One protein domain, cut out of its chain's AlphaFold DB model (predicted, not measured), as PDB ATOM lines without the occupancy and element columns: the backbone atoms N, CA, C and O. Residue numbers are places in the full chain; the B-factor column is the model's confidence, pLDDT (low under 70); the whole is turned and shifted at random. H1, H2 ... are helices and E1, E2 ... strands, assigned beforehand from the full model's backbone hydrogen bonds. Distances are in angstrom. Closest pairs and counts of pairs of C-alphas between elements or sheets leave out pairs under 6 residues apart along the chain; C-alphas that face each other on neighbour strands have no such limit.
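This is residues 10 to 105 of the 105 residues of the protein "Putative transcriptional regulator, ArsR family" of Methanosarcinales archeaon 56_1174 (UniProt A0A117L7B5). A short two-stranded hairpin, E1 and E2, lies near the middle, and three helices that cross one another at large angles, H3, H4 and H5, pack round it. H6 follows the hairpin and packs across H3, H2 runs alongside one end of H5 with part of its length, and H1 lies at one end of the model with few contacts. The printed part has 96 residues with six named helices and two named strands, in the order H1 H2 H3 H4 H5 E1 E2 H6; the sheet, order E1 - E2, is antiparallel and the class is mostly helix. The whole is compact, with a radius of gyration of the C-alphas of 13.1 A and spans of 36 by 26 by 25 A.

E1, residues 85 to 88, and E2, residues 91 to 94, form an antiparallel hairpin at 152 degrees, with N 86 and O 93 2.9 A apart and N 88 and O 91 3.0 A apart, both within hydrogen-bond range. Residues 56 to 57 also pair antiparallel with residues 91 to 92 of E2. The closest C-alphas of E1 and H5, residues 69 to 81, are those of Glu 86 and Arg 80, 5.8 A apart. H5 touches H3, residues 42 to 50, with residues 75 to 79 alone, about perpendicular at 84 degrees; the closest C-alphas are those of His 75 and Arg 44, 6.0 A apart. H5 touches H4, residues 58 to 65, with residues 69 to 73 alone, about perpendicular at 79 degrees; the closest C-alphas, of Ser 69 and Ser 62, are 5.7 A apart. H3 touches H4 at 71 degrees, only just about perpendicular, closest at the C-alphas of Ile 47 and Leu 61, 7.5 A apart. H3 only just touches H6, residues 96 to 104, with 3 pairs of C-alphas within 8 A, the closest those of Glu 49 and Ile 102, 6.8 A apart. H2, residues 28 to 40, only just touches H5, also with 3 such pairs, at a shallow tilt of 30 degrees, opposite ways; the closest C-alphas, of Ala 38 and Leu 79, are 5.8 A apart. H1, residues 10 to 21, is close to but not clearly touching H6, with the C-alphas of Cys 12 and Pro 96 closest at 6.0 A. H1 and H2 are apart. In all six helices every O i to N i+4 pair is within hydrogen-bond range.

E1 is 10.1 A long and E2 10.4 A. H2 measures 18.4 A, H5 18.2 A, H1 16.4 A, H3 12.3 A, H6 12.2 A and H4 10.5 A. H1 begins at C-alpha 10 (295.937, 188.184, 255.671), E1 at C-alpha 85 (304.243, 171.473, 261.435), and H6 ends at C-alpha 104 (294.056, 179.750, 271.250).

The two C-alphas farthest apart, of Glu 10 and Pro 68, are 37.8 A from each other. The printed part has no cut and no long link. The mean pLDDT of the printed part is 94.7, and no printed residue is under 70.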
ATOM      1  N   GLU A  10     295.935 188.271 257.135       93.75
ATOM      2  CA  GLU A  10     295.937 188.184 255.671       93.75
ATOM      3  C   GLU A  10     296.971 187.165 255.177       93.75
ATOM      4  O   GLU A  10     296.707 186.407 254.248       93.75
ATOM      5  N   GLN A  11     298.137 187.099 255.826       93.50
ATOM      6  CA  GLN A  11     299.167 186.111 255.503       93.50
ATOM      7  C   GLN A  11     298.728 184.686 255.870       93.50
ATOM      8  O   GLN A  11     298.992 183.753 255.113       93.50
ATOM      9  N   CYS A  12     298.036 184.506 256.998       91.88
ATOM     10  CA  CYS A  12     297.451 183.219 257.380       91.88
ATOM     11  C   CYS A  12     296.332 182.782 256.419       91.88
ATOM     12  O   CYS A  12     296.248 181.606 256.072       91.88
ATOM     13  N   GLU A  13     295.485 183.713 255.971       91.69
ATOM     14  CA  GLU A  13     294.433 183.449 254.981       91.69
ATOM     15  C   GLU A  13     295.022 183.087 253.611       91.69
ATOM     16  O   GLU A  13     294.554 182.146 252.974       91.69
ATOM     17  N   ALA A  14     296.078 183.782 253.177       94.06
ATOM     18  CA  ALA A  14     296.793 183.452 251.947       94.06
ATOM     19  C   ALA A  14     297.414 182.047 252.007       94.06
ATOM     20  O   ALA A  14     297.268 181.279 251.062       94.06
ATOM     21  N   TRP A  15     298.026 181.685 253.140       93.94
ATOM     22  CA  TRP A  15     298.552 180.335 253.365       93.94
ATOM     23  C   TRP A  15     297.454 179.262 253.298       93.94
ATOM     24  O   TRP A  15     297.654 178.216 252.690       93.94
ATOM     25  N   MET A  16     296.274 179.519 253.876       88.69
ATOM     26  CA  MET A  16     295.139 178.593 253.771       88.69
ATOM     27  C   MET A  16     294.691 178.401 252.317       88.69
ATOM     28  O   MET A  16     294.512 177.262 251.898       88.69
ATOM     29  N   ARG A  17     294.568 179.485 251.539       91.44
ATOM     30  CA  ARG A  17     294.185 179.405 250.118       91.44
ATOM     31  C   ARG A  17     295.194 178.616 249.291       91.44
ATOM     32  O   ARG A  17     294.797 177.769 248.505       91.44
ATOM     33  N   GLU A  18     296.487 178.829 249.517       92.62
ATOM     34  CA  GLU A  18     297.546 178.070 248.839       92.62
ATOM     35  C   GLU A  18     297.442 176.559 249.124       92.62
ATOM     36  O   GLU A  18     297.634 175.723 248.237       92.62
ATOM     37  N   LEU A  19     297.080 176.177 250.353       91.00
ATOM     38  CA  LEU A  19     296.861 174.773 250.699       91.00
ATOM     39  C   LEU A  19     295.597 174.176 250.063       91.00
ATOM     40  O   LEU A  19     295.584 172.986 249.744       91.00
ATOM     41  N   GLU A  20     294.543 174.974 249.894       87.56
ATOM     42  CA  GLU A  20     293.330 174.568 249.174       87.56
ATOM     43  C   GLU A  20     293.631 174.377 247.681       87.56
ATOM     44  O   GLU A  20     293.319 173.329 247.118       87.56
ATOM     45  N   GLU A  21     294.310 175.342 247.058       90.75
ATOM     46  CA  GLU A  21     294.671 175.324 245.634       90.75
ATOM     47  C   GLU A  21     295.655 174.198 245.285       90.75
ATOM     48  O   GLU A  21     295.538 173.570 244.233       90.75
ATOM     49  N   SER A  22     296.601 173.894 246.179       88.69
ATOM     50  CA  SER A  22     297.549 172.782 246.004       88.69
ATOM     51  C   SER A  22     296.942 171.399 246.275       88.69
ATOM     52  O   SER A  22     297.598 170.385 246.024       88.69
ATOM     53  N   GLY A  23     295.712 171.328 246.799       85.94
ATOM     54  CA  GLY A  23     295.065 170.076 247.202       85.94
ATOM     55  C   GLY A  23     295.666 169.438 248.460       85.94
ATOM     56  O   GLY A  23     295.421 168.262 248.739       85.94
ATOM     57  N   ALA A  24     296.461 170.190 249.229       82.31
ATOM     58  CA  ALA A  24     297.007 169.740 250.506       82.31
ATOM     59  C   ALA A  24     295.906 169.596 251.573       82.31
ATOM     60  O   ALA A  24     295.977 168.701 252.423       82.31
ATOM     61  N   ILE A  25     294.871 170.442 251.511       80.31
ATOM     62  CA  ILE A  25     293.632 170.249 252.270       80.31
ATOM     63  C   ILE A  25     292.769 169.231 251.522       80.31
ATOM     64  O   ILE A  25     292.313 169.466 250.406       80.31
ATOM     65  N   ARG A  26     292.568 168.070 252.150       75.06
ATOM     66  CA  ARG A  26     291.631 167.038 251.679       75.06
ATOM     67  C   ARG A  26     290.187 167.508 251.882       75.06
ATOM     68  O   ARG A  26     289.951 168.599 252.390       75.06
ATOM     69  N   ASP A  27     289.212 166.656 251.567       86.50
ATOM     70  CA  ASP A  27     287.829 166.907 251.990       86.50
ATOM     71  C   ASP A  27     287.754 167.278 253.488       86.50
ATOM     72  O   ASP A  27     288.505 166.743 254.314       86.50
ATOM     73  N   ILE A  28     286.829 168.181 253.830       85.56
ATOM     74  CA  ILE A  28     286.664 168.768 255.171       85.56
ATOM     75  C   ILE A  28     286.566 167.673 256.242       85.56
ATOM     76  O   ILE A  28     287.131 167.799 257.332       85.56
ATOM     77  N   THR A  29     285.883 166.573 255.921       90.69
ATOM     78  CA  THR A  29     285.707 165.429 256.822       90.69
ATOM     79  C   THR A  29     287.044 164.787 257.183       90.69
ATOM     80  O   THR A  29     287.309 164.473 258.346       90.69
ATOM     81  N   GLU A  30     287.908 164.604 256.187       90.00
ATOM     82  CA  GLU A  30     289.197 163.947 256.350       90.00
ATOM     83  C   GLU A  30     290.217 164.868 257.034       90.00
ATOM     84  O   GLU A  30     290.932 164.407 257.925       90.00
ATOM     85  N   ASP A  31     290.246 166.168 256.708       90.69
ATOM     86  CA  ASP A  31     291.066 167.148 257.444       90.69
ATOM     87  C   ASP A  31     290.697 167.152 258.934       90.69
ATOM     88  O   ASP A  31     291.569 167.050 259.803       90.69
ATOM     89  N   HIS A  32     289.397 167.172 259.249       91.88
ATOM     90  CA  HIS A  32     288.934 167.134 260.631       91.88
ATOM     91  C   HIS A  32     289.360 165.842 261.348       91.88
ATOM     92  O   HIS A  32     289.867 165.895 262.475       91.88
ATOM     93  N   ARG A  33     289.237 164.684 260.684       94.44
ATOM     94  CA  ARG A  33     289.671 163.386 261.224       94.44
ATOM     95  C   ARG A  33     291.175 163.358 261.508       94.44
ATOM     96  O   ARG A  33     291.584 162.901 262.578       94.44
ATOM     97  N   LEU A  34     291.997 163.861 260.585       94.38
ATOM     98  CA  LEU A  34     293.453 163.932 260.743       94.38
ATOM     99  C   LEU A  34     293.849 164.850 261.899       94.38
ATOM    100  O   LEU A  34     294.681 164.473 262.727       94.38
ATOM    101  N   ARG A  35     293.216 166.024 262.006       94.50
ATOM    102  CA  ARG A  35     293.455 166.967 263.106       94.50
ATOM    103  C   ARG A  35     293.124 166.352 264.458       94.50
ATOM    104  O   ARG A  35     293.929 166.461 265.383       94.50
ATOM    105  N   LEU A  36     291.974 165.687 264.563       95.75
ATOM    106  CA  LEU A  36     291.562 165.009 265.787       95.75
ATOM    107  C   LEU A  36     292.562 163.908 266.162       95.75
ATOM    108  O   LEU A  36     293.074 163.893 267.283       95.75
ATOM    109  N   ALA A  37     292.905 163.035 265.211       95.50
ATOM    110  CA  ALA A  37     293.877 161.969 265.425       95.50
ATOM    111  C   ALA A  37     295.245 162.523 265.858       95.50
ATOM    112  O   ALA A  37     295.868 161.991 266.781       95.50
ATOM    113  N   ALA A  38     295.715 163.613 265.246       97.00
ATOM    114  CA  ALA A  38     296.973 164.258 265.603       97.00
ATOM    115  C   ALA A  38     296.945 164.819 267.038       97.00
ATOM    116  O   ALA A  38     297.850 164.532 267.824       97.00
ATOM    117  N   LEU A  39     295.904 165.552 267.427       96.81
ATOM    118  CA  LEU A  39     295.880 166.255 268.714       96.81
ATOM    119  C   LEU A  39     295.509 165.383 269.923       96.81
ATOM    120  O   LEU A  39     295.855 165.738 271.051       96.81
ATOM    121  N   GLN A  40     294.867 164.227 269.722       96.44
ATOM    122  CA  GLN A  40     294.535 163.311 270.824       96.44
ATOM    123  C   GLN A  40     295.773 162.751 271.547       96.44
ATOM    124  O   GLN A  40     295.704 162.407 272.726       96.44
ATOM    125  N   ASN A  41     296.934 162.692 270.886       97.62
ATOM    126  CA  ASN A  41     298.149 162.168 271.502       97.62
ATOM    127  C   ASN A  41     298.909 163.261 272.287       97.62
ATOM    128  O   ASN A  41     299.245 164.311 271.731       97.62
ATOM    129  N   PRO A  42     299.235 163.031 273.572       97.25
ATOM    130  CA  PRO A  42     299.911 164.022 274.406       97.25
ATOM    131  C   PRO A  42     301.351 164.328 273.966       97.25
ATOM    132  O   PRO A  42     301.783 165.468 274.115       97.25
ATOM    133  N   ALA A  43     302.088 163.370 273.395       97.62
ATOM    134  CA  ALA A  43     303.444 163.606 272.897       97.62
ATOM    135  C   ALA A  43     303.437 164.589 271.718       97.62
ATOM    136  O   ALA A  43     304.235 165.520 271.690       97.62
ATOM    137  N   ARG A  44     302.466 164.462 270.805       98.38
ATOM    138  CA  ARG A  44     302.287 165.409 269.691       98.38
ATOM    139  C   ARG A  44     301.965 166.821 270.173       98.38
ATOM    140  O   ARG A  44     302.564 167.773 269.691       98.38
ATOM    141  N   ARG A  45     301.114 166.965 271.192       98.31
ATOM    142  CA  ARG A  45     300.866 168.273 271.822       98.31
ATOM    143  C   ARG A  45     302.127 168.842 272.475       98.31
ATOM    144  O   ARG A  45     302.411 170.017 272.298       98.31
ATOM    145  N   ARG A  46     302.914 168.017 273.175       98.25
ATOM    146  CA  ARG A  46     304.201 168.432 273.768       98.25
ATOM    147  C   ARG A  46     305.218 168.887 272.718       98.25
ATOM    148  O   ARG A  46     305.960 169.821 272.992       98.25
ATOM    149  N   ILE A  47     305.235 168.264 271.540       98.56
ATOM    150  CA  ILE A  47     306.069 168.704 270.411       98.56
ATOM    151  C   ILE A  47     305.655 170.105 269.952       98.56
ATOM    152  O   ILE A  47     306.511 170.978 269.863       98.56
ATOM    153  N   LEU A  48     304.358 170.343 269.722       98.50
ATOM    154  CA  LEU A  48     303.875 171.668 269.315       98.50
ATOM    155  C   LEU A  48     304.212 172.745 270.361       98.50
ATOM    156  O   LEU A  48     304.633 173.837 270.000       98.50
ATOM    157  N   GLU A  49     304.087 172.423 271.653       98.25
ATOM    158  CA  GLU A  49     304.468 173.338 272.739       98.25
ATOM    159  C   GLU A  49     305.976 173.615 272.785       98.25
ATOM    160  O   GLU A  49     306.385 174.744 273.040       98.25
ATOM    161  N   ALA A  50     306.819 172.610 272.526       98.19
ATOM    162  CA  ALA A  50     308.267 172.806 272.468       98.19
ATOM    163  C   ALA A  50     308.666 173.768 271.341       98.19
ATOM    164  O   ALA A  50     309.600 174.546 271.506       98.19
ATOM    165  N   LEU A  51     307.915 173.749 270.241       97.94
ATOM    166  CA  LEU A  51     308.086 174.634 269.096       97.94
ATOM    167  C   LEU A  51     307.406 175.997 269.279       97.94
ATOM    168  O   LEU A  51     307.363 176.767 268.332       97.94
ATOM    169  N   ARG A  52     306.850 176.346 270.446       97.00
ATOM    170  CA  ARG A  52     306.124 177.617 270.631       97.00
ATOM    171  C   ARG A  52     306.944 178.838 270.211       97.00
ATOM    172  O   ARG A  52     306.448 179.676 269.462       97.00
ATOM    173  N   ASP A  53     308.191 178.916 270.662       95.56
ATOM    174  CA  ASP A  53     308.991 180.141 270.554       95.56
ATOM    175  C   ASP A  53     309.920 180.147 269.336       95.56
ATOM    176  O   ASP A  53     310.247 181.212 268.820       95.56
ATOM    177  N   ARG A  54     310.342 178.968 268.860       96.56
ATOM    178  CA  ARG A  54     311.245 178.837 267.709       96.56
ATOM    179  C   ARG A  54     311.202 177.450 267.059       96.56
ATOM    180  O   ARG A  54     310.825 176.489 267.737       96.56
ATOM    181  N   PRO A  55     311.668 177.328 265.803       97.56
ATOM    182  CA  PRO A  55     312.003 176.039 265.217       97.56
ATOM    183  C   PRO A  55     313.100 175.307 266.006       97.56
ATOM    184  O   PRO A  55     313.946 175.921 266.673       97.56
ATOM    185  N   MET A  56     313.087 173.978 265.916       98.12
ATOM    186  CA  MET A  56     314.055 173.095 266.573       98.12
ATOM    187  C   MET A  56     314.468 171.950 265.654       98.12
ATOM    188  O   MET A  56     313.661 171.442 264.876       98.12
ATOM    189  N   GLY A  57     315.719 171.512 265.790       98.00
ATOM    190  CA  GLY A  57     316.209 170.314 265.112       98.00
ATOM    191  C   GLY A  57     315.571 169.038 265.672       98.00
ATOM    192  O   GLY A  57     315.178 168.978 266.840       98.00
ATOM    193  N   LEU A  58     315.504 167.977 264.868       97.62
ATOM    194  CA  LEU A  58     314.982 166.677 265.305       97.62
ATOM    195  C   LEU A  58     315.770 166.091 266.485       97.62
ATOM    196  O   LEU A  58     315.172 165.522 267.397       97.62
ATOM    197  N   GLU A  59     317.096 166.223 266.491       97.50
ATOM    198  CA  GLU A  59     317.921 165.756 267.611       97.50
ATOM    199  C   GLU A  59     317.644 166.564 268.884       97.50
ATOM    200  O   GLU A  59     317.425 165.990 269.953       97.50
ATOM    201  N   GLU A  60     317.549 167.886 268.752       98.12
ATOM    202  CA  GLU A  60     317.208 168.781 269.854       98.12
ATOM    203  C   GLU A  60     315.836 168.438 270.460       98.12
ATOM    204  O   GLU A  60     315.706 168.301 271.678       98.12
ATOM    205  N   LEU A  61     314.810 168.250 269.624       98.00
ATOM    206  CA  LEU A  61     313.468 167.862 270.069       98.00
ATOM    207  C   LEU A  61     313.461 166.495 270.759       98.00
ATOM    208  O   LEU A  61     312.787 166.326 271.778       98.00
ATOM    209  N   SER A  62     314.206 165.534 270.210       98.06
ATOM    210  CA  SER A  62     314.345 164.175 270.744       98.06
ATOM    211  C   SER A  62     314.885 164.213 272.173       98.06
ATOM    212  O   SER A  62     314.260 163.676 273.092       98.06
ATOM    213  N   GLN A  63     315.976 164.955 272.380       97.94
ATOM    214  CA  GLN A  63     316.603 165.141 273.687       97.94
ATOM    215  C   GLN A  63     315.696 165.917 274.651       97.94
ATOM    216  O   GLN A  63     315.429 165.454 275.759       97.94
ATOM    217  N   ARG A  64     315.158 167.068 274.222       97.69
ATOM    218  CA  ARG A  64     314.317 167.941 275.059       97.69
ATOM    219  C   ARG A  64     313.059 167.240 275.566       97.69
ATOM    220  O   ARG A  64     312.601 167.511 276.675       97.69
ATOM    221  N   LEU A  65     312.461 166.376 274.747       97.62
ATOM    222  CA  LEU A  65     311.207 165.699 275.077       97.62
ATOM    223  C   LEU A  65     311.403 164.285 275.627       97.62
ATOM    224  O   LEU A  65     310.420 163.702 276.100       97.62
ATOM    225  N   ASN A  66     312.639 163.777 275.605       97.75
ATOM    226  CA  ASN A  66     312.996 162.396 275.912       97.75
ATOM    227  C   ASN A  66     312.169 161.396 275.079       97.75
ATOM    228  O   ASN A  66     311.532 160.488 275.614       97.75
ATOM    229  N   ILE A  67     312.118 161.619 273.762       97.44
ATOM    230  CA  ILE A  67     311.391 160.777 272.801       97.44
ATOM    231  C   ILE A  67     312.414 160.161 271.844       97.44
ATOM    232  O   ILE A  67     313.105 160.921 271.174       97.44
ATOM    233  N   PRO A  68     312.486 158.825 271.693       97.56
ATOM    234  CA  PRO A  68     313.407 158.198 270.748       97.56
ATOM    235  C   PRO A  68     313.234 158.738 269.324       97.56
ATOM    236  O   PRO A  68     312.107 158.891 268.851       97.56
ATOM    237  N   SER A  69     314.336 158.957 268.604       94.12
ATOM    238  CA  SER A  69     314.329 159.621 267.290       94.12
ATOM    239  C   SER A  69     313.376 158.978 266.270       94.12
ATOM    240  O   SER A  69     312.750 159.679 265.478       94.12
ATOM    241  N   THR A  70     313.211 157.652 266.304       93.94
ATOM    242  CA  THR A  70     312.249 156.928 265.453       93.94
ATOM    243  C   THR A  70     310.795 157.269 265.792       93.94
ATOM    244  O   THR A  70     309.997 157.527 264.892       93.94
ATOM    245  N   GLN A  71     310.453 157.339 267.081       97.44
ATOM    246  CA  GLN A  71     309.122 157.742 267.547       97.44
ATOM    247  C   GLN A  71     308.860 159.226 267.279       97.44
ATOM    248  O   GLN A  71     307.756 159.590 266.870       97.44
ATOM    249  N   LEU A  72     309.877 160.076 267.449       98.00
ATOM    250  CA  LEU A  72     309.768 161.499 267.148       98.00
ATOM    251  C   LEU A  72     309.428 161.715 265.672       98.00
ATOM    252  O   LEU A  72     308.462 162.413 265.381       98.00
ATOM    253  N   ARG A  73     310.148 161.068 264.744       97.19
ATOM    254  CA  ARG A  73     309.854 161.160 263.302       97.19
ATOM    255  C   ARG A  73     308.419 160.751 262.984       97.19
ATOM    256  O   ARG A  73     307.731 161.472 262.271       97.19
ATOM    257  N   PHE A  74     307.931 159.661 263.576       97.25
ATOM    258  CA  PHE A  74     306.532 159.256 263.424       97.25
ATOM    259  C   PHE A  74     305.552 160.331 263.927       97.25
ATOM    260  O   PHE A  74     304.549 160.626 263.277       97.25
ATOM    261  N   HIS A  75     305.828 160.949 265.077       98.31
ATOM    262  CA  HIS A  75     305.001 162.038 265.594       98.31
ATOM    263  C   HIS A  75     305.024 163.286 264.705       98.31
ATOM    264  O   HIS A  75     303.964 163.881 264.507       98.31
ATOM    265  N   ILE A  76     306.187 163.648 264.156       98.38
ATOM    266  CA  ILE A  76     306.332 164.764 263.216       98.38
ATOM    267  C   ILE A  76     305.547 164.504 261.934       98.38
ATOM    268  O   ILE A  76     304.767 165.363 261.543       98.38
ATOM    269  N   GLU A  77     305.641 163.317 261.332       97.44
ATOM    270  CA  GLU A  77     304.884 163.008 260.108       97.44
ATOM    271  C   GLU A  77     303.367 163.044 260.331       97.44
ATOM    272  O   GLU A  77     302.622 163.537 259.485       97.44
ATOM    273  N   MET A  78     302.889 162.612 261.501       97.44
ATOM    274  CA  MET A  78     301.472 162.729 261.865       97.44
ATOM    275  C   MET A  78     301.029 164.192 262.019       97.44
ATOM    276  O   MET A  78     299.935 164.555 261.592       97.44
ATOM    277  N   LEU A  79     301.864 165.038 262.632       98.38
ATOM    278  CA  LEU A  79     301.590 166.472 262.781       98.38
ATOM    279  C   LEU A  79     301.649 167.206 261.437       98.38
ATOM    280  O   LEU A  79     300.802 168.059 261.176       98.38
ATOM    281  N   ARG A  80     302.605 166.844 260.579       97.06
ATOM    282  CA  ARG A  80     302.781 167.376 259.226       97.06
ATOM    283  C   ARG A  80     301.609 167.002 258.327       97.06
ATOM    284  O   ARG A  80     301.046 167.867 257.670       97.06
ATOM    285  N   SER A  81     301.170 165.745 258.380       94.75
ATOM    286  CA  SER A  81     299.978 165.269 257.658       94.75
ATOM    287  C   SER A  81     298.696 165.993 258.082       94.75
ATOM    288  O   SER A  81     297.757 166.085 257.302       94.75
ATOM    289  N   ALA A  82     298.648 166.509 259.314       96.44
ATOM    290  CA  ALA A  82     297.551 167.328 259.834       96.44
ATOM    291  C   ALA A  82     297.807 168.847 259.708       96.44
ATOM    292  O   ALA A  82     297.038 169.652 260.247       96.44
ATOM    293  N   LEU A  83     298.871 169.232 258.992       96.38
ATOM    294  CA  LEU A  83     299.269 170.602 258.676       96.38
ATOM    295  C   LEU A  83     299.603 171.466 259.901       96.38
ATOM    296  O   LEU A  83     299.424 172.677 259.843       96.38
ATOM    297  N   TYR A  84     300.062 170.886 261.016       97.81
ATOM    298  CA  TYR A  84     300.480 171.649 262.209       97.81
ATOM    299  C   TYR A  84     301.962 172.028 262.216       97.81
ATOM    300  O   TYR A  84     302.331 173.005 262.866       97.81
ATOM    301  N   VAL A  85     302.797 171.245 261.535       98.19
ATOM    302  CA  VAL A  85     304.243 171.473 261.435       98.19
ATOM    303  C   VAL A  85     304.709 171.306 260.001       98.19
ATOM    304  O   VAL A  85     304.079 170.598 259.213       98.19
ATOM    305  N   GLU A  86     305.846 171.906 259.705       96.62
ATOM    306  CA  GLU A  86     306.620 171.674 258.496       96.62
ATOM    307  C   GLU A  86     308.037 171.217 258.860       96.62
ATOM    308  O   GLU A  86     308.498 171.410 259.988       96.62
ATOM    309  N   LEU A  87     308.688 170.529 257.922       95.50
ATOM    310  CA  LEU A  87     310.024 169.968 258.093       95.50
ATOM    311  C   LEU A  87     310.896 170.423 256.920       95.50
ATOM    312  O   LEU A  87     310.683 169.984 255.788       95.50
ATOM    313  N   GLU A  88     311.880 171.271 257.202       94.31
ATOM    314  CA  GLU A  88     312.924 171.685 256.263       94.31
ATOM    315  C   GLU A  88     314.245 171.025 256.686       94.31
ATOM    316  O   GLU A  88     314.879 171.423 257.663       94.31
ATOM    317  N   GLY A  89     314.653 169.967 255.980       93.88
ATOM    318  CA  GLY A  89     315.808 169.162 256.384       93.88
ATOM    319  C   GLY A  89     315.548 168.421 257.700       93.88
ATOM    320  O   GLY A  89     314.708 167.521 257.756       93.88
ATOM    321  N   ASP A  90     316.286 168.772 258.751       95.38
ATOM    322  CA  ASP A  90     316.101 168.264 260.113       95.38
ATOM    323  C   ASP A  90     315.449 169.284 261.056       95.38
ATOM    324  O   ASP A  90     315.261 168.982 262.236       95.38
ATOM    325  N   VAL A  91     315.078 170.460 260.549       97.31
ATOM    326  CA  VAL A  91     314.461 171.533 261.325       97.31
ATOM    327  C   VAL A  91     312.948 171.443 261.213       97.31
ATOM    328  O   VAL A  91     312.381 171.467 260.121       97.31
ATOM    329  N   VAL A  92     312.292 171.346 262.366       98.06
ATOM    330  CA  VAL A  92     310.837 171.358 262.494       98.06
ATOM    331  C   VAL A  92     310.395 172.746 262.936       98.06
ATOM    332  O   VAL A  92     310.925 173.276 263.916       98.06
ATOM    333  N   ASP A  93     309.378 173.298 262.278       98.19
ATOM    334  CA  ASP A  93     308.672 174.493 262.747       98.19
ATOM    335  C   ASP A  93     307.154 174.293 262.715       98.19
ATOM    336  O   ASP A  93     306.635 173.351 262.115       98.19
ATOM    337  N   LEU A  94     306.436 175.184 263.391       97.94
ATOM    338  CA  LEU A  94     304.989 175.284 263.295       97.94
ATOM    339  C   LEU A  94     304.585 175.831 261.923       97.94
ATOM    340  O   LEU A  94     305.264 176.664 261.341       97.94
ATOM    341  N   THR A  95     303.411 175.437 261.457       97.19
ATOM    342  CA  THR A  95     302.692 176.175 260.410       97.19
ATOM    343  C   THR A  95     301.845 177.289 261.045       97.19
ATOM    344  O   THR A  95     301.656 177.294 262.270       97.19
ATOM    345  N   PRO A  96     301.208 178.179 260.261       96.31
ATOM    346  CA  PRO A  96     300.184 179.092 260.779       96.31
ATOM    347  C   PRO A  96     299.083 178.391 261.589       96.31
ATOM    348  O   PRO A  96     298.666 178.881 262.641       96.31
ATOM    349  N   ARG A  97     298.654 177.195 261.164       95.06
ATOM    350  CA  ARG A  97     297.703 176.358 261.918       95.06
ATOM    351  C   ARG A  97     298.292 175.892 263.256       95.06
ATOM    352  O   ARG A  97     297.591 175.922 264.267       95.06
ATOM    353  N   GLY A  98     299.562 175.484 263.277       97.25
ATOM    354  CA  GLY A  98     300.316 175.176 264.498       97.25
ATOM    355  C   GLY A  98     300.363 176.344 265.477       97.25
ATOM    356  O   GLY A  98     300.020 176.187 266.649       97.25
ATOM    357  N   VAL A  99     300.701 177.534 264.984       97.00
ATOM    358  CA  VAL A  99     300.735 178.765 265.785       97.00
ATOM    359  C   VAL A  99     299.351 179.097 266.343       97.00
ATOM    360  O   VAL A  99     299.226 179.384 267.535       97.00
ATOM    361  N   HIS A 100     298.299 179.013 265.521       95.25
ATOM    362  CA  HIS A 100     296.925 179.235 265.973       95.25
ATOM    363  C   HIS A 100     296.536 178.258 267.090       95.25
ATOM    364  O   HIS A 100     295.964 178.672 268.096       95.25
ATOM    365  N   TYR A 101     296.867 176.972 266.941       95.44
ATOM    366  CA  TYR A 101     296.622 175.976 267.982       95.44
ATOM    367  C   TYR A 101     297.301 176.348 269.302       95.44
ATOM    368  O   TYR A 101     296.661 176.282 270.341       95.44
ATOM    369  N   ILE A 102     298.560 176.783 269.281       96.00
ATOM    370  CA  ILE A 102     299.288 177.143 270.507       96.00
ATOM    371  C   ILE A 102     298.749 178.420 271.164       96.00
ATOM    372  O   ILE A 102     298.765 178.530 272.388       96.00
ATOM    373  N   ARG A 103     298.257 179.383 270.379       93.50
ATOM    374  CA  ARG A 103     297.750 180.665 270.897       93.50
ATOM    375  C   ARG A 103     296.357 180.591 271.508       93.50
ATOM    376  O   ARG A 103     296.074 181.349 272.428       93.50
ATOM    377  N   TYR A 104     295.497 179.731 270.968       87.69
ATOM    378  CA  TYR A 104     294.056 179.750 271.250       87.69
ATOM    379  C   TYR A 104     293.512 178.401 271.750       87.69
ATOM    380  O   TYR A 104     292.306 178.164 271.693       87.69
ATOM    381  N   ARG A 105     294.403 177.509 272.193       70.75
ATOM    382  CA  ARG A 105     294.087 176.247 272.874       70.75
ATOM    383  C   ARG A 105     293.620 176.467 274.308       70.75
ATOM    384  O   ARG A 105     294.232 177.304 275.003       70.75
TER     385      ARG A 105